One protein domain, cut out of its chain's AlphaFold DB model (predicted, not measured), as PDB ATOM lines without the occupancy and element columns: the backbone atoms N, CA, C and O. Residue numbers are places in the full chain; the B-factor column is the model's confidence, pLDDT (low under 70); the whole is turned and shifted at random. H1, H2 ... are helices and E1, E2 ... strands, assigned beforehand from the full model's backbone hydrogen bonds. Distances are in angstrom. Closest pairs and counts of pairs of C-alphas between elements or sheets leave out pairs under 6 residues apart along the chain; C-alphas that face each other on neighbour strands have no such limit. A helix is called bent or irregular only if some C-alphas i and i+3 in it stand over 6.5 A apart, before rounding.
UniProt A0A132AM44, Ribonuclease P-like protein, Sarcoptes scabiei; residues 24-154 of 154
ATOM      1  N   LEU A  24      16.499 -42.819  18.122       95.56
ATOM      2  CA  LEU A  24      16.111 -41.850  17.097       95.56
ATOM      3  C   LEU A  24      15.339 -40.707  17.760       95.56
ATOM      4  O   LEU A  24      14.353 -40.959  18.441       95.56
ATOM      5  N   THR A  25      15.765 -39.461  17.552       95.31
ATOM      6  CA  THR A  25      15.008 -38.273  17.976       95.31
ATOM      7  C   THR A  25      14.457 -37.566  16.747       95.31
ATOM      8  O   THR A  25      15.225 -37.234  15.844       95.31
ATOM      9  N   ILE A  26      13.147 -37.321  16.713       93.38
ATOM     10  CA  ILE A  26      12.472 -36.675  15.583       93.38
ATOM     11  C   ILE A  26      11.814 -35.385  16.053       93.38
ATOM     12  O   ILE A  26      10.981 -35.392  16.960       93.38
ATOM     13  N   ARG A  27      12.178 -34.277  15.409       92.19
ATOM     14  CA  ARG A  27      11.513 -32.991  15.599       92.19
ATOM     15  C   ARG A  27      10.212 -32.972  14.801       92.19
ATOM     16  O   ARG A  27      10.235 -33.215  13.600       92.19
ATOM     17  N   ILE A  28       9.101 -32.701  15.479       90.44
ATOM     18  CA  ILE A  28       7.753 -32.732  14.909       90.44
ATOM     19  C   ILE A  28       7.258 -31.306  14.714       90.44
ATOM     20  O   ILE A  28       7.036 -30.579  15.686       90.44
ATOM     21  N   ASP A  29       7.085 -30.935  13.451       86.38
ATOM     22  CA  ASP A  29       6.640 -29.623  12.989       86.38
ATOM     23  C   ASP A  29       5.178 -29.602  12.524       86.38
ATOM     24  O   ASP A  29       4.471 -28.617  12.757       86.38
ATOM     25  N   ASP A  30       4.704 -30.702  11.942       81.19
ATOM     26  CA  ASP A  30       3.322 -30.883  11.518       81.19
ATOM     27  C   ASP A  30       2.745 -32.272  11.871       81.19
ATOM     28  O   ASP A  30       3.441 -33.221  12.240       81.19
ATOM     29  N   GLY A  31       1.415 -32.388  11.779       72.81
ATOM     30  CA  GLY A  31       0.702 -33.635  12.070       72.81
ATOM     31  C   GLY A  31       0.800 -34.698  10.969       72.81
ATOM     32  O   GLY A  31       0.573 -35.875  11.254       72.81
ATOM     33  N   ASN A  32       1.147 -34.318   9.735       76.75
ATOM     34  CA  ASN A  32       1.290 -35.253   8.615       76.75
ATOM     35  C   ASN A  32       2.569 -36.083   8.768       76.75
ATOM     36  O   ASN A  32       2.551 -37.290   8.516       76.75
ATOM     37  N   SER A  33       3.647 -35.466   9.259       75.62
ATOM     38  CA  SER A  33       4.907 -36.118   9.610       75.62
ATOM     39  C   SER A  33       4.663 -37.339  10.500       75.62
ATOM     40  O   SER A  33       5.127 -38.429  10.179       75.62
ATOM     41  N   LEU A  34       3.822 -37.220  11.534       78.69
ATOM     42  CA  LEU A  34       3.505 -38.318  12.459       78.69
ATOM     43  C   LEU A  34       2.863 -39.538  11.784       78.69
ATOM     44  O   LEU A  34       3.195 -40.675  12.119       78.69
ATOM     45  N   PHE A  35       1.968 -39.323  10.818       77.94
ATOM     46  CA  PHE A  35       1.328 -40.423  10.095       77.94
ATOM     47  C   PHE A  35       2.339 -41.237   9.279       77.94
ATOM     48  O   PHE A  35       2.239 -42.463   9.207       77.94
ATOM     49  N   HIS A  36       3.330 -40.567   8.687       79.81
ATOM     50  CA  HIS A  36       4.403 -41.236   7.956       79.81
ATOM     51  C   HIS A  36       5.344 -42.009   8.884       79.81
ATOM     52  O   HIS A  36       5.776 -43.104   8.519       79.81
ATOM     53  N   LEU A  37       5.615 -41.491  10.088       82.56
ATOM     54  CA  LEU A  37       6.459 -42.172  11.074       82.56
ATOM     55  C   LEU A  37       5.880 -43.531  11.477       82.56
ATOM     56  O   LEU A  37       6.588 -44.532  11.407       82.56
ATOM     57  N   ASN A  38       4.579 -43.603  11.779       77.94
ATOM     58  CA  ASN A  38       3.918 -44.858  12.167       77.94
ATOM     59  C   ASN A  38       4.032 -45.981  11.122       77.94
ATOM     60  O   ASN A  38       3.898 -47.155  11.460       77.94
ATOM     61  N   LYS A  39       4.247 -45.635   9.848       81.62
ATOM     62  CA  LYS A  39       4.354 -46.601   8.746       81.62
ATOM     63  C   LYS A  39       5.793 -46.981   8.403       81.62
ATOM     64  O   LYS A  39       5.997 -47.837   7.546       81.62
ATOM     65  N   SER A  40       6.783 -46.336   9.014       86.56
ATOM     66  CA  SER A  40       8.182 -46.529   8.651       86.56
ATOM     67  C   SER A  40       8.781 -47.760   9.326       86.56
ATOM     68  O   SER A  40       8.947 -47.806  10.545       86.56
ATOM     69  N   GLU A  41       9.190 -48.734   8.515       88.75
ATOM     70  CA  GLU A  41       9.889 -49.928   8.999       88.75
ATOM     71  C   GLU A  41      11.278 -49.593   9.568       88.75
ATOM     72  O   GLU A  41      11.771 -50.275  10.463       88.75
ATOM     73  N   THR A  42      11.902 -48.501   9.112       90.69
ATOM     74  CA  THR A  42      13.212 -48.056   9.609       90.69
ATOM     75  C   THR A  42      13.165 -47.665  11.086       90.69
ATOM     76  O   THR A  42      14.129 -47.907  11.807       90.69
ATOM     77  N   ILE A  43      12.048 -47.104  11.568       91.31
ATOM     78  CA  ILE A  43      11.911 -46.704  12.982       91.31
ATOM     79  C   ILE A  43      11.972 -47.921  13.895       91.31
ATOM     80  O   ILE A  43      12.635 -47.869  14.927       91.31
ATOM     81  N   LYS A  44      11.371 -49.038  13.478       89.81
ATOM     82  CA  LYS A  44      11.370 -50.292  14.244       89.81
ATOM     83  C   LYS A  44      12.767 -50.896  14.423       89.81
ATOM     84  O   LYS A  44      12.937 -51.809  15.220       89.81
ATOM     85  N   GLN A  45      13.771 -50.409  13.689       93.56
ATOM     86  CA  GLN A  45      15.166 -50.834  13.837       93.56
ATOM     87  C   GLN A  45      15.925 -50.058  14.933       93.56
ATOM     88  O   GLN A  45      17.067 -50.414  15.259       93.56
ATOM     89  N   TYR A  46      15.340 -48.980  15.462       95.62
ATOM     90  CA  TYR A  46      15.847 -48.261  16.628       95.62
ATOM     91  C   TYR A  46      15.326 -48.897  17.918       95.62
ATOM     92  O   TYR A  46      14.239 -49.460  17.943       95.62
ATOM     93  N   ASP A  47      16.112 -48.794  18.988       96.00
ATOM     94  CA  ASP A  47      15.742 -49.332  20.299       96.00
ATOM     95  C   ASP A  47      14.854 -48.357  21.086       96.00
ATOM     96  O   ASP A  47      14.089 -48.786  21.939       96.00
ATOM     97  N   LEU A  48      14.995 -47.050  20.829       96.75
ATOM     98  CA  LEU A  48      14.230 -45.984  21.480       96.75
ATOM     99  C   LEU A  48      13.812 -44.916  20.466       96.75
ATOM    100  O   LEU A  48      14.639 -44.445  19.673       96.75
ATOM    101  N   LEU A  49      12.566 -44.462  20.559       96.06
ATOM    102  CA  LEU A  49      12.032 -43.330  19.811       96.06
ATOM    103  C   LEU A  49      11.780 -42.141  20.743       96.06
ATOM    104  O   LEU A  49      11.032 -42.226  21.717       96.06
ATOM    105  N   ALA A  50      12.373 -41.001  20.404       97.06
ATOM    106  CA  ALA A  50      12.137 -39.734  21.069       97.06
ATOM    107  C   ALA A  50      11.484 -38.729  20.122       97.06
ATOM    108  O   ALA A  50      11.888 -38.607  18.964       97.06
ATOM    109  N   LEU A  51      10.515 -37.969  20.623       95.44
ATOM    110  CA  LEU A  51       9.820 -36.941  19.853       95.44
ATOM    111  C   LEU A  51      10.030 -35.570  20.489       95.44
ATOM    112  O   LEU A  51       9.916 -35.412  21.705       95.44
ATOM    113  N   GLU A  52      10.325 -34.584  19.648       94.62
ATOM    114  CA  GLU A  52      10.532 -33.194  20.042       94.62
ATOM    115  C   GLU A  52       9.480 -32.306  19.356       94.62
ATOM    116  O   GLU A  52       9.626 -31.987  18.172       94.62
ATOM    117  N   PRO A  53       8.387 -31.921  20.038       93.25
ATOM    118  CA  PRO A  53       7.403 -31.011  19.464       93.25
ATOM    119  C   PRO A  53       7.980 -29.593  19.366       93.25
ATOM    120  O   PRO A  53       8.611 -29.121  20.306       93.25
ATOM    121  N   ILE A  54       7.720 -28.884  18.263       91.00
ATOM    122  CA  ILE A  54       8.196 -27.493  18.099       91.00
ATOM    123  C   ILE A  54       7.291 -26.441  18.760       91.00
ATOM    124  O   ILE A  54       7.692 -25.295  18.914       91.00
ATOM    125  N   ASN A  55       6.041 -26.789  19.084       89.19
ATOM    126  CA  ASN A  55       5.047 -25.859  19.627       89.19
ATOM    127  C   ASN A  55       3.938 -26.593  20.410       89.19
ATOM    128  O   ASN A  55       3.840 -27.824  20.380       89.19
ATOM    129  N   GLU A  56       3.091 -25.831  21.115       89.19
ATOM    130  CA  GLU A  56       2.020 -26.369  21.972       89.19
ATOM    131  C   GLU A  56       1.037 -27.236  21.168       89.19
ATOM    132  O   GLU A  56       0.558 -28.264  21.649       89.19
ATOM    133  N   ARG A  57       0.768 -26.870  19.908       89.75
ATOM    134  CA  ARG A  57      -0.119 -27.632  19.020       89.75
ATOM    135  C   ARG A  57       0.429 -29.036  18.762       89.75
ATOM    136  O   ARG A  57      -0.335 -29.997  18.832       89.75
ATOM    137  N   MET A  58       1.725 -29.163  18.479       91.00
ATOM    138  CA  MET A  58       2.361 -30.466  18.265       91.00
ATOM    139  C   MET A  58       2.419 -31.272  19.557       91.00
ATOM    140  O   MET A  58       2.094 -32.455  19.543       91.00
ATOM    141  N   LEU A  59       2.708 -30.628  20.690       92.25
ATOM    142  CA  LEU A  59       2.672 -31.282  21.997       92.25
ATOM    143  C   LEU A  59       1.276 -31.853  22.321       92.25
ATOM    144  O   LEU A  59       1.158 -33.007  22.729       92.25
ATOM    145  N   ASN A  60       0.209 -31.090  22.065       91.00
ATOM    146  CA  ASN A  60      -1.173 -31.570  22.184       91.00
ATOM    147  C   ASN A  60      -1.462 -32.751  21.248       91.00
ATOM    148  O   ASN A  60      -2.133 -33.704  21.641       91.00
ATOM    149  N   HIS A  61      -0.943 -32.708  20.021       90.38
ATOM    150  CA  HIS A  61      -1.134 -33.783  19.054       90.38
ATOM    151  C   HIS A  61      -0.411 -35.078  19.466       90.38
ATOM    152  O   HIS A  61      -0.961 -36.163  19.277       90.38
ATOM    153  N   LEU A  62       0.776 -34.985  20.078       92.00
ATOM    154  CA  LEU A  62       1.459 -36.138  20.679       92.00
ATOM    155  C   LEU A  62       0.653 -36.713  21.849       92.00
ATOM    156  O   LEU A  62       0.461 -37.923  21.931       92.00
ATOM    157  N   ASN A  63       0.111 -35.845  22.706       91.69
ATOM    158  CA  ASN A  63      -0.700 -36.241  23.857       91.69
ATOM    159  C   ASN A  63      -2.023 -36.936  23.467       91.69
ATOM    160  O   ASN A  63      -2.594 -37.662  24.274       91.69
ATOM    161  N   ALA A  64      -2.483 -36.776  22.221       91.00
ATOM    162  CA  ALA A  64      -3.624 -37.518  21.684       91.00
ATOM    163  C   ALA A  64      -3.335 -39.018  21.454       91.00
ATOM    164  O   ALA A  64      -4.255 -39.766  21.132       91.00
ATOM    165  N   GLY A  65      -2.080 -39.467  21.590       88.56
ATOM    166  CA  GLY A  65      -1.727 -40.891  21.601       88.56
ATOM    167  C   GLY A  65      -1.796 -41.581  20.240       88.56
ATOM    168  O   GLY A  65      -2.014 -42.785  20.179       88.56
ATOM    169  N   ARG A  66      -1.620 -40.828  19.146       87.25
ATOM    170  CA  ARG A  66      -1.656 -41.355  17.766       87.25
ATOM    171  C   ARG A  66      -0.357 -42.028  17.316       87.25
ATOM    172  O   ARG A  66      -0.330 -42.594  16.231       87.25
ATOM    173  N   ILE A  67       0.705 -41.920  18.104       88.38
ATOM    174  CA  ILE A  67       2.015 -42.535  17.877       88.38
ATOM    175  C   ILE A  67       2.522 -43.052  19.221       88.38
ATOM    176  O   ILE A  67       2.334 -42.386  20.244       88.38
ATOM    177  N   ASP A  68       3.152 -44.220  19.216       91.12
ATOM    178  CA  ASP A  68       3.870 -44.732  20.378       91.12
ATOM    179  C   ASP A  68       5.331 -44.280  20.304       91.12
ATOM    180  O   ASP A  68       5.955 -44.312  19.244       91.12
ATOM    181  N   PHE A  69       5.852 -43.795  21.426       95.25
ATOM    182  CA  PHE A  69       7.213 -43.293  21.568       95.25
ATOM    183  C   PHE A  69       7.635 -43.378  23.038       95.25
ATOM    184  O   PHE A  69       6.787 -43.385  23.932       95.25
ATOM    185  N   ASP A  70       8.941 -43.415  23.284       97.31
ATOM    186  CA  ASP A  70       9.504 -43.707  24.605       97.31
ATOM    187  C   ASP A  70       9.879 -42.439  25.377       97.31
ATOM    188  O   ASP A  70       9.808 -42.405  26.608       97.31
ATOM    189  N   ILE A  71      10.300 -41.390  24.658       98.25
ATOM    190  CA  ILE A  71      10.841 -40.165  25.256       98.25
ATOM    191  C   ILE A  71      10.199 -38.925  24.627       98.25
ATOM    192  O   ILE A  71      10.317 -38.676  23.428       98.25
ATOM    193  N   LEU A  72       9.576 -38.087  25.449       97.19
ATOM    194  CA  LEU A  72       9.240 -36.710  25.109       97.19
ATOM    195  C   LEU A  72      10.436 -35.816  25.449       97.19
ATOM    196  O   LEU A  72      10.812 -35.717  26.616       97.19
ATOM    197  N   THR A  73      11.025 -35.160  24.454       96.06
ATOM    198  CA  THR A  73      12.148 -34.229  24.654       96.06
ATOM    199  C   THR A  73      11.804 -32.825  24.168       96.06
ATOM    200  O   THR A  73      10.790 -32.621  23.500       96.06
ATOM    201  N   PHE A  74      12.630 -31.845  24.523       93.62
ATOM    202  CA  PHE A  74      12.392 -30.435  24.233       93.62
ATOM    203  C   PHE A  74      13.675 -29.733  23.822       93.62
ATOM    204  O   PHE A  74      14.724 -29.899  24.449       93.62
ATOM    205  N   ASN A  75      13.557 -28.842  22.840       89.62
ATOM    206  CA  ASN A  75      14.620 -27.902  22.534       89.62
ATOM    207  C   ASN A  75      14.731 -26.854  23.649       89.62
ATOM    208  O   ASN A  75      14.037 -25.842  23.632       89.62
ATOM    209  N   GLN A  76      15.641 -27.067  24.598       86.38
ATOM    210  CA  GLN A  76      15.821 -26.152  25.728       86.38
ATOM    211  C   GLN A  76      16.432 -24.794  25.358       86.38
ATOM    212  O   GLN A  76      16.425 -23.872  26.173       86.38
ATOM    213  N   SER A  77      16.948 -24.648  24.135       81.25
ATOM    214  CA  SER A  77      17.381 -23.349  23.615       81.25
ATOM    215  C   SER A  77      16.214 -22.478  23.146       81.25
ATOM    216  O   SER A  77      16.401 -21.273  22.992       81.25
ATOM    217  N   ASP A  78      15.033 -23.059  22.925       80.56
ATOM    218  CA  ASP A  78      13.831 -22.348  22.504       80.56
ATOM    219  C   ASP A  78      12.799 -22.327  23.638       80.56
ATOM    220  O   ASP A  78      12.094 -23.298  23.907       80.56
ATOM    221  N   SER A  79      12.708 -21.183  24.314       73.69
ATOM    222  CA  SER A  79      11.798 -20.999  25.443       73.69
ATOM    223  C   SER A  79      10.348 -20.718  25.043       73.69
ATOM    224  O   SER A  79       9.511 -20.553  25.932       73.69
ATOM    225  N   SER A  80      10.022 -20.637  23.747       78.56
ATOM    226  CA  SER A  80       8.659 -20.325  23.277       78.56
ATOM    227  C   SER A  80       7.610 -21.314  23.802       78.56
ATOM    228  O   SER A  80       6.481 -20.937  24.125       78.56
ATOM    229  N   LEU A  81       8.010 -22.573  23.977       80.25
ATOM    230  CA  LEU A  81       7.176 -23.629  24.537       80.25
ATOM    231  C   LEU A  81       6.978 -23.529  26.052       80.25
ATOM    232  O   LEU A  81       5.941 -23.944  26.558       80.25
ATOM    233  N   PHE A  82       7.929 -22.973  26.801       83.81
ATOM    234  CA  PHE A  82       7.955 -23.139  28.259       83.81
ATOM    235  C   PHE A  82       6.739 -22.512  28.942       83.81
ATOM    236  O   PHE A  82       6.136 -23.119  29.823       83.81
ATOM    237  N   ASN A  83       6.337 -21.328  28.478       77.19
ATOM    238  CA  ASN A  83       5.217 -20.587  29.055       77.19
ATOM    239  C   ASN A  83       3.843 -21.120  28.616       77.19
ATOM    240  O   ASN A  83       2.837 -20.787  29.238       77.19
ATOM    241  N   SER A  84       3.783 -21.927  27.551       84.62
ATOM    242  CA  SER A  84       2.526 -22.471  27.014       84.62
ATOM    243  C   SER A  84       2.198 -23.872  27.540       84.62
ATOM    244  O   SER A  84       1.056 -24.322  27.432       84.62
ATOM    245  N   ILE A  85       3.165 -24.549  28.166       89.50
ATOM    246  CA  ILE A  85       2.994 -25.898  28.703       89.50
ATOM    247  C   ILE A  85       2.042 -25.909  29.912       89.50
ATOM    248  O   ILE A  85       2.228 -25.235  30.932       89.50
ATOM    249  N   LYS A  86       1.029 -26.769  29.824       92.12
ATOM    250  CA  LYS A  86      -0.005 -27.014  30.835       92.12
ATOM    251  C   LYS A  86       0.093 -28.444  31.355       92.12
ATOM    252  O   LYS A  86       0.595 -29.345  30.693       92.12
ATOM    253  N   LYS A  87      -0.491 -28.687  32.531       92.94
ATOM    254  CA  LYS A  87      -0.586 -30.030  33.136       92.94
ATOM    255  C   LYS A  87      -1.223 -31.059  32.190       92.94
ATOM    256  O   LYS A  87      -0.776 -32.197  32.125       92.94
ATOM    257  N   ALA A  88      -2.232 -30.640  31.422       93.19
ATOM    258  CA  ALA A  88      -2.919 -31.497  30.457       93.19
ATOM    259  C   ALA A  88      -1.995 -32.026  29.346       93.19
ATOM    260  O   ALA A  88      -2.249 -33.106  28.829       93.19
ATOM    261  N   ASN A  89      -0.903 -31.325  29.015       93.25
ATOM    262  CA  ASN A  89       0.042 -31.769  27.987       93.25
ATOM    263  C   ASN A  89       0.816 -33.038  28.368       93.25
ATOM    264  O   ASN A  89       1.395 -33.673  27.491       93.25
ATOM    265  N   PHE A  90       0.830 -33.402  29.652       94.62
ATOM    266  CA  PHE A  90       1.579 -34.549  30.163       94.62
ATOM    267  C   PHE A  90       0.690 -35.724  30.582       94.62
ATOM    268  O   PHE A  90       1.198 -36.698  31.132       94.62
ATOM    269  N   SER A  91      -0.621 -35.684  30.318       95.44
ATOM    270  CA  SER A  91      -1.531 -36.766  30.720       95.44
ATOM    271  C   SER A  91      -1.167 -38.111  30.089       95.44
ATOM    272  O   SER A  91      -1.178 -39.138  30.772       95.44
ATOM    273  N   LEU A  92      -0.808 -38.119  28.802       96.25
ATOM    274  CA  LEU A  92      -0.373 -39.325  28.106       96.25
ATOM    275  C   LEU A  92       1.023 -39.755  28.570       96.25
ATOM    276  O   LEU A  92       1.136 -40.908  28.985       96.25
ATOM    277  N   PRO A  93       2.057 -38.882  28.598       96.44
ATOM    278  CA  PRO A  93       3.358 -39.290  29.103       96.44
ATOM    279  C   PRO A  93       3.324 -39.910  30.496       96.44
ATOM    280  O   PRO A  93       3.924 -40.959  30.714       96.44
ATOM    281  N   ILE A  94       2.558 -39.316  31.412       96.88
ATOM    282  CA  ILE A  94       2.412 -39.824  32.777       96.88
ATOM    283  C   ILE A  94       1.705 -41.181  32.786       96.88
ATOM    284  O   ILE A  94       2.189 -42.106  33.433       96.88
ATOM    285  N   SER A  95       0.581 -41.314  32.076       96.44
ATOM    286  CA  SER A  95      -0.225 -42.544  32.108       96.44
ATOM    287  C   SER A  95       0.436 -43.728  31.401       96.44
ATOM    288  O   SER A  95       0.307 -44.853  31.874       96.44
ATOM    289  N   LYS A  96       1.173 -43.487  30.308       96.38
ATOM    290  CA  LYS A  96       1.889 -44.525  29.549       96.38
ATOM    291  C   LYS A  96       3.324 -44.784  30.026       96.38
ATOM    292  O   LYS A  96       3.987 -45.646  29.465       96.38
ATOM    293  N   GLY A  97       3.822 -44.059  31.031       96.19
ATOM    294  CA  GLY A  97       5.210 -44.227  31.482       96.19
ATOM    295  C   GLY A  97       6.260 -43.665  30.513       96.19
ATOM    296  O   GLY A  97       7.421 -44.049  30.597       96.19
ATOM    297  N   ILE A  98       5.872 -42.770  29.596       98.06
ATOM    298  CA  ILE A  98       6.794 -42.130  28.644       98.06
ATOM    299  C   ILE A  98       7.699 -41.184  29.427       98.06
ATOM    300  O   ILE A  98       7.217 -40.361  30.215       98.06
ATOM    301  N   ALA A  99       9.002 -41.284  29.189       98.38
ATOM    302  CA  ALA A  99       9.986 -40.451  29.851       98.38
ATOM    303  C   ALA A  99       9.935 -39.010  29.324       98.38
ATOM    304  O   ALA A  99       9.840 -38.770  28.124       98.38
ATOM    305  N   ILE A 100      10.033 -38.043  30.224       97.81
ATOM    306  CA  ILE A 100      10.059 -36.613  29.934       97.81
ATOM    307  C   ILE A 100      11.492 -36.145  30.170       97.81
ATOM    308  O   ILE A 100      11.982 -36.142  31.297       97.81
ATOM    309  N   GLU A 101      12.195 -35.805  29.099       97.19
ATOM    310  CA  GLU A 101      13.628 -35.533  29.144       97.19
ATOM    311  C   GLU A 101      13.943 -34.067  29.458       97.19
ATOM    312  O   GLU A 101      13.459 -33.150  28.792       97.19
ATOM    313  N   LEU A 102      14.836 -33.865  30.430       95.56
ATOM    314  CA  LEU A 102      15.507 -32.599  30.712       95.56
ATOM    315  C   LEU A 102      17.016 -32.758  30.466       95.56
ATOM    316  O   LEU A 102      17.651 -33.695  30.958       95.56
ATOM    317  N   ASN A 103      17.611 -31.839  29.702       95.31
ATOM    318  CA  ASN A 103      19.002 -31.947  29.261       95.31
ATOM    319  C   ASN A 103      19.915 -31.028  30.082       95.31
ATOM    320  O   ASN A 103      20.089 -29.852  29.760       95.31
ATOM    321  N   TYR A 104      20.598 -31.566  31.093       94.50
ATOM    322  CA  TYR A 104      21.455 -30.761  31.971       94.50
ATOM    323  C   TYR A 104      22.654 -30.123  31.249       94.50
ATOM    324  O   TYR A 104      23.254 -29.176  31.757       94.50
ATOM    325  N   GLY A 105      23.039 -30.611  30.062       93.44
ATOM    326  CA  GLY A 105      24.171 -30.063  29.308       93.44
ATOM    327  C   GLY A 105      24.030 -28.575  28.980       93.44
ATOM    328  O   GLY A 105      25.048 -27.887  28.870       93.44
ATOM    329  N   HIS A 106      22.798 -28.058  28.894       90.50
ATOM    330  CA  HIS A 106      22.524 -26.627  28.721       90.50
ATOM    331  C   HIS A 106      22.986 -25.794  29.930       90.50
ATOM    332  O   HIS A 106      23.522 -24.696  29.751       90.50
ATOM    333  N   CYS A 107      22.914 -26.337  31.155       91.31
ATOM    334  CA  CYS A 107      23.396 -25.679  32.379       91.31
ATOM    335  C   CYS A 107      24.902 -25.393  32.382       91.31
ATOM    336  O   CYS A 107      25.378 -24.521  33.123       91.31
ATOM    337  N   LEU A 108      25.655 -26.136  31.570       91.69
ATOM    338  CA  LEU A 108      27.111 -26.060  31.497       91.69
ATOM    339  C   LEU A 108      27.606 -25.048  30.454       91.69
ATOM    340  O   LEU A 108      28.811 -24.835  30.359       91.69
ATOM    341  N   VAL A 109      26.717 -24.444  29.656       90.94
ATOM    342  CA  VAL A 109      27.120 -23.564  28.544       90.94
ATOM    343  C   VAL A 109      27.253 -22.106  28.971       90.94
ATOM    344  O   VAL A 109      28.275 -21.481  28.711       90.94
ATOM    345  N   SER A 110      26.227 -21.544  29.606       91.62
ATOM    346  CA  SER A 110      26.243 -20.160  30.087       91.62
ATOM    347  C   SER A 110      25.314 -19.985  31.284       91.62
ATOM    348  O   SER A 110      24.413 -20.794  31.512       91.62
ATOM    349  N   SER A 111      25.503 -18.905  32.047       93.00
ATOM    350  CA  SER A 111      24.626 -18.585  33.182       93.00
ATOM    351  C   SER A 111      23.168 -18.387  32.749       93.00
ATOM    352  O   SER A 111      22.254 -18.775  33.472       93.00
ATOM    353  N   THR A 112      22.939 -17.848  31.548       92.62
ATOM    354  CA  THR A 112      21.601 -17.692  30.964       92.62
ATOM    355  C   THR A 112      20.944 -19.038  30.675       92.62
ATOM    356  O   THR A 112      19.839 -19.274  31.155       92.62
ATOM    357  N   GLN A 113      21.638 -19.948  29.980       91.25
ATOM    358  CA  GLN A 113      21.092 -21.279  29.683       91.25
ATOM    359  C   GLN A 113      20.867 -22.102  30.953       91.25
ATOM    360  O   GLN A 113      19.882 -22.832  31.044       91.25
ATOM    361  N   ARG A 114      21.713 -21.928  31.975       92.38
ATOM    362  CA  ARG A 114      21.495 -22.523  33.297       92.38
ATOM    363  C   ARG A 114      20.194 -22.055  33.932       92.38
ATOM    364  O   ARG A 114      19.389 -22.891  34.323       92.38
ATOM    365  N   ARG A 115      19.950 -20.741  33.987       91.88
ATOM    366  CA  ARG A 115      18.686 -20.206  34.525       91.88
ATOM    367  C   ARG A 115      17.475 -20.715  33.742       91.88
ATOM    368  O   ARG A 115      16.490 -21.096  34.357       91.88
ATOM    369  N   GLN A 116      17.563 -20.761  32.411       91.62
ATOM    370  CA  GLN A 116      16.484 -21.275  31.558       91.62
ATOM    371  C   GLN A 116      16.204 -22.760  31.808       91.62
ATOM    372  O   GLN A 116      15.048 -23.144  31.937       91.62
ATOM    373  N   THR A 117      17.249 -23.579  31.935       92.56
ATOM    374  CA  THR A 117      17.117 -25.023  32.184       92.56
ATOM    375  C   THR A 117      16.526 -25.296  33.565       92.56
ATOM    376  O   THR A 117      15.628 -26.122  33.684       92.56
ATOM    377  N   LEU A 118      16.970 -24.567  34.597       92.75
ATOM    378  CA  LEU A 118      16.412 -24.674  35.948       92.75
ATOM    379  C   LEU A 118      14.939 -24.245  35.987       92.75
ATOM    380  O   LEU A 118      14.106 -24.957  36.540       92.75
ATOM    381  N   ALA A 119      14.601 -23.120  35.347       92.69
ATOM    382  CA  ALA A 119      13.217 -22.666  35.239       92.69
ATOM    383  C   ALA A 119      12.343 -23.691  34.499       92.69
ATOM    384  O   ALA A 119      11.233 -23.991  34.932       92.69
ATOM    385  N   PHE A 120      12.858 -24.272  33.414       93.25
ATOM    386  CA  PHE A 120      12.152 -25.310  32.676       93.25
ATOM    387  C   PHE A 120      11.982 -26.591  33.501       93.25
ATOM    388  O   PHE A 120      10.890 -27.153  33.532       93.25
ATOM    389  N   GLY A 121      13.016 -27.009  34.234       93.94
ATOM    390  CA  GLY A 121      12.944 -28.127  35.172       93.94
ATOM    391  C   GLY A 121      11.863 -27.924  36.233       93.94
ATOM    392  O   GLY A 121      11.059 -28.828  36.449       93.94
ATOM    393  N   GLN A 122      11.766 -26.724  36.815       94.19
ATOM    394  CA  GLN A 122      10.699 -26.388  37.763       94.19
ATOM    395  C   GLN A 122       9.312 -26.510  37.118       94.19
ATOM    396  O   GLN A 122       8.425 -27.143  37.686       94.19
ATOM    397  N   ILE A 123       9.133 -25.980  35.902       94.25
ATOM    398  CA  ILE A 123       7.873 -26.113  35.156       94.25
ATOM    399  C   ILE A 123       7.531 -27.592  34.943       94.25
ATOM    400  O   ILE A 123       6.391 -27.991  35.180       94.25
ATOM    401  N   LEU A 124       8.494 -28.419  34.524       95.06
ATOM    402  CA  LEU A 124       8.266 -29.851  34.340       95.06
ATOM    403  C   LEU A 124       7.857 -30.522  35.651       95.06
ATOM    404  O   LEU A 124       6.859 -31.240  35.662       95.06
ATOM    405  N   VAL A 125       8.564 -30.269  36.753       96.31
ATOM    406  CA  VAL A 125       8.223 -30.825  38.071       96.31
ATOM    407  C   VAL A 125       6.807 -30.419  38.476       96.31
ATOM    408  O   VAL A 125       6.002 -31.291  38.806       96.31
ATOM    409  N   ASP A 126       6.457 -29.141  38.349       95.81
ATOM    410  CA  ASP A 126       5.139 -28.621  38.718       95.81
ATOM    411  C   ASP A 126       4.018 -29.224  37.860       95.81
ATOM    412  O   ASP A 126       2.957 -29.605  38.367       95.81
ATOM    413  N   LYS A 127       4.220 -29.319  36.537       95.06
ATOM    414  CA  LYS A 127       3.186 -29.819  35.617       95.06
ATOM    415  C   LYS A 127       3.054 -31.339  35.640       95.06
ATOM    416  O   LYS A 127       1.957 -31.837  35.387       95.06
ATOM    417  N   THR A 128       4.126 -32.067  35.942       96.00
ATOM    418  CA  THR A 128       4.141 -33.541  35.952       96.00
ATOM    419  C   THR A 128       3.997 -34.139  37.349       96.00
ATOM    420  O   THR A 128       3.813 -35.348  37.476       96.00
ATOM    421  N   LEU A 129       4.053 -33.307  38.395       96.19
ATOM    422  CA  LEU A 129       4.181 -33.730  39.795       96.19
ATOM    423  C   LEU A 129       5.438 -34.585  40.025       96.19
ATOM    424  O   LEU A 129       5.399 -35.578  40.750       96.19
ATOM    425  N   GLY A 130       6.532 -34.232  39.342       95.56
ATOM    426  CA  GLY A 130       7.811 -34.947  39.391       95.56
ATOM    427  C   GLY A 130       7.802 -36.336  38.743       95.56
ATOM    428  O   GLY A 130       8.753 -37.095  38.917       95.56
ATOM    429  N   LYS A 131       6.740 -36.704  38.015       97.31
ATOM    430  CA  LYS A 131       6.612 -38.036  37.415       97.31
ATOM    431  C   LYS A 131       7.312 -38.118  36.067       97.31
ATOM    432  O   LYS A 131       7.210 -37.214  35.241       97.31
ATOM    433  N   ASN A 132       7.949 -39.261  35.836       97.19
ATOM    434  CA  ASN A 132       8.538 -39.675  34.562       97.19
ATOM    435  C   ASN A 132       9.633 -38.739  34.028       97.19
ATOM    436  O   ASN A 132       9.981 -38.832  32.856       97.19
ATOM    437  N   ILE A 133      10.199 -37.856  34.853       97.50
ATOM    438  CA  ILE A 133      11.295 -36.983  34.431       97.50
ATOM    439  C   ILE A 133      12.598 -37.785  34.399       97.50
ATOM    440  O   ILE A 133      12.949 -38.447  35.375       97.50
ATOM    441  N   ILE A 134      13.336 -37.686  33.294       97.12
ATOM    442  CA  ILE A 134      14.702 -38.200  33.172       97.12
ATOM    443  C   ILE A 134      15.678 -37.051  32.931       97.12
ATOM    444  O   ILE A 134      15.370 -36.089  32.227       97.12
ATOM    445  N   LEU A 135      16.880 -37.178  33.489       95.94
ATOM    446  CA  LEU A 135      17.990 -36.272  33.215       95.94
ATOM    447  C   LEU A 135      18.928 -36.909  32.198       95.94
ATOM    448  O   LEU A 135      19.348 -38.056  32.358       95.94
ATOM    449  N   SER A 136      19.309 -36.154  31.175       95.25
ATOM    450  CA  SER A 136      20.335 -36.582  30.229       95.25
ATOM    451  C   SER A 136      21.292 -35.442  29.900       95.25
ATOM    452  O   SER A 136      21.011 -34.269  30.132       95.25
ATOM    453  N   SER A 137      22.471 -35.767  29.380       94.31
ATOM    454  CA  SER A 137      23.479 -34.750  29.077       94.31
ATOM    455  C   SER A 137      23.124 -33.914  27.845       94.31
ATOM    456  O   SER A 137      23.559 -32.771  27.753       94.31
ATOM    457  N   GLY A 138      22.367 -34.469  26.887       92.06
ATOM    458  CA  GLY A 138      21.976 -33.794  25.638       92.06
ATOM    459  C   GLY A 138      23.147 -33.218  24.826       92.06
ATOM    460  O   GLY A 138      22.966 -32.306  24.025       92.06
ATOM    461  N   THR A 139      24.373 -33.695  25.060       89.69
ATOM    462  CA  THR A 139      25.600 -33.064  24.557       89.69
ATOM    463  C   THR A 139      26.248 -33.868  23.439       89.69
ATOM    464  O   THR A 139      26.288 -35.093  23.470       89.69
ATOM    465  N   LYS A 140      26.847 -33.154  22.479       89.38
ATOM    466  CA  LYS A 140      27.763 -33.720  21.474       89.38
ATOM    467  C   LYS A 140      29.227 -33.735  21.936       89.38
ATOM    468  O   LYS A 140      30.070 -34.352  21.300       89.38
ATOM    469  N   SER A 141      29.544 -33.019  23.016       90.62
ATOM    470  CA  SER A 141      30.901 -32.884  23.552       90.62
ATOM    471  C   SER A 141      31.083 -33.741  24.800       90.62
ATOM    472  O   SER A 141      30.325 -33.593  25.764       90.62
ATOM    473  N   HIS A 142      32.125 -34.574  24.800       89.75
ATOM    474  CA  HIS A 142      32.505 -35.435  25.923       89.75
ATOM    475  C   HIS A 142      32.822 -34.640  27.203       89.75
ATOM    476  O   HIS A 142      32.500 -35.090  28.296       89.75
ATOM    477  N   LEU A 143      33.342 -33.412  27.079       91.19
ATOM    478  CA  LEU A 143      33.682 -32.532  28.211       91.19
ATOM    479  C   LEU A 143      32.466 -32.105  29.053       91.19
ATOM    480  O   LEU A 143      32.606 -31.649  30.191       91.19
ATOM    481  N   LYS A 144      31.257 -32.229  28.497       90.19
ATOM    482  CA  LYS A 144      29.999 -31.868  29.165       90.19
ATOM    483  C   LYS A 144      29.299 -33.066  29.811       90.19
ATOM    484  O   LYS A 144      28.241 -32.888  30.403       90.19
ATOM    485  N   ILE A 145      29.860 -34.270  29.702       94.44
ATOM    486  CA  ILE A 145      29.345 -35.445  30.409       94.44
ATOM    487  C   ILE A 145      29.722 -35.321  31.889       94.44
ATOM    488  O   ILE A 145      30.797 -34.824  32.236       94.44
ATOM    489  N   ARG A 146      28.809 -35.720  32.769       94.75
ATOM    490  CA  ARG A 146      28.986 -35.724  34.221       94.75
ATOM    491  C   ARG A 146      28.671 -37.099  34.784       94.75
ATOM    492  O   ARG A 146      27.888 -37.842  34.188       94.75
ATOM    493  N   SER A 147      29.299 -37.435  35.910       94.75
ATOM    494  CA  SER A 147      28.978 -38.679  36.604       94.75
ATOM    495  C   SER A 147      27.540 -38.613  37.137       94.75
ATOM    496  O   SER A 147      27.057 -37.518  37.431       94.75
ATOM    497  N   PRO A 148      26.839 -39.748  37.312       94.44
ATOM    498  CA  PRO A 148      25.493 -39.741  37.883       94.44
ATOM    499  C   PRO A 148      25.411 -39.023  39.237       94.44
ATOM    500  O   PRO A 148      24.424 -38.353  39.514       94.44
ATOM    501  N   ARG A 149      26.472 -39.107  40.054       94.94
ATOM    502  CA  ARG A 149      26.567 -38.398  41.336       94.94
ATOM    503  C   ARG A 149      26.580 -36.884  41.144       94.94
ATOM    504  O   ARG A 149      25.832 -36.200  41.826       94.94
ATOM    505  N   ASP A 150      27.385 -36.376  40.215       93.12
ATOM    506  CA  ASP A 150      27.452 -34.934  39.950       93.12
ATOM    507  C   ASP A 150      26.119 -34.406  39.418       93.12
ATOM    508  O   ASP A 150      25.713 -33.304  39.766       93.12
ATOM    509  N   VAL A 151      25.423 -35.201  38.596       92.94
ATOM    510  CA  VAL A 151      24.127 -34.818  38.018       92.94
ATOM    511  C   VAL A 151      23.053 -34.619  39.088       92.94
ATOM    512  O   VAL A 151      22.205 -33.752  38.920       92.94
ATOM    513  N   ILE A 152      23.101 -35.365  40.195       91.00
ATOM    514  CA  ILE A 152      22.161 -35.201  41.320       91.00
ATOM    515  C   ILE A 152      22.322 -33.833  42.007       91.00
ATOM    516  O   ILE A 152      21.362 -33.329  42.580       91.00
ATOM    517  N   TYR A 153      23.516 -33.234  41.947       88.56
ATOM    518  CA  TYR A 153      23.836 -31.955  42.593       88.56
ATOM    519  C   TYR A 153      23.868 -30.755  41.626       88.56
ATOM    520  O   TYR A 153      24.276 -29.667  42.039       88.56
ATOM    521  N   LEU A 154      23.498 -30.946  40.353       81.44
ATOM    522  CA  LEU A 154      23.378 -29.869  39.354       81.44
ATOM    523  C   LEU A 154      22.121 -29.021  39.571       81.44
ATOM    524  O   LEU A 154      22.235 -27.792  39.347       81.44
TER     525      LEU A 154
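What this domain is: This is residues 24 to 154 of the 154 residues of the protein "Ribonuclease P-like protein" of Sarcoptes scabiei (UniProt A0A132AM44). Two small pairs of parallel strands, E1 with E2 and E3 with E4, are bridged by residues 71 to 72 into one row through the middle, pairing parallel with E2 and E3. H2, H3 and H5 cover one face, with H1 on that side near the E1 edge; H4 continues from the end of E3, and H6 is beside the E4 edge. The printed part has 131 residues, with elements in the order E1 H1 E2 H2 H3 E3 H4 H5 E4 H6, six helices and four strands, of mixed class. It is compact, with a radius of gyration of the C-alphas of 14.8 A and spans of 40 by 31 by 24 A.

How they stand to each other: Look first at E1, residues 24 to 28, and E2, residues 48 to 53, parallel at 21 degrees; N 26 and O 50 are 2.9 A apart, within hydrogen-bond range. With H1, residues 31 to 38, they form a strand-helix-strand unit, two parallel neighbours with a helix between, its crossover right-handed. E3, residues 99 to 103, and E4, residues 133 to 136, are parallel at 41 degrees, with N 134 and O 100 at 2.9 A. They form a second right-handed unit with H4, residues 104 to 108, and H5, residues 111 to 128. H2, residues 56 to 63, touches H3, residues 87 to 96, at a shallow tilt of 26 degrees, the same way; the closest C-alphas, of Asn 63 and Leu 92, are 5.3 A apart. H1 is close to H2 but not clearly touching, with the C-alphas of Gly 31 and Met 58 closest at 7.2 A. H5 touches H3 with residues 127 to 128 alone, only just about perpendicular at 70.4 degrees; the closest C-alphas, of Lys 87 and Lys 127, are 4.5 A apart. H5 touches H4 with residues 113 to 118 alone, closest at the C-alphas of Cys 107 and Arg 114, 3.8 A. H6, residues 148 to 152, touches no helix; the C-alphas of Tyr 104 in H4 and Val 151 are its closest pair with H4, at 7.8 A. H3 is irregular: C-alphas 89 and 92 are 7.6 A apart. Every O i to N i+4 pair is within hydrogen-bond range in H2, H5 and H6, against 3 of 4 in H1, 3 of 6 in H3 and 0 of 1 in H4, where 2 of 2 O i to N i+3 pairs are.

Where its parts are: Find C-alpha 24 at (16.111, -41.850, 17.097), where E1 begins. E2 runs 16.6 A and H3 15.1 A. H5 starts at C-alpha 111, (24.626, -18.585, 33.182), and runs 25.5 A. H6 ends at C-alpha 152, (22.161, -35.201, 41.320).

The domain as a whole: The two C-alphas farthest apart, of Lys 39 and Ser 111, are 42.3 A apart. The printed part has no cut. The links H2 to H3, 23 residues, and E4 to H6, 11 residues, are long. Mean pLDDT of the printed part is 91.2, and no printed residue is under 70.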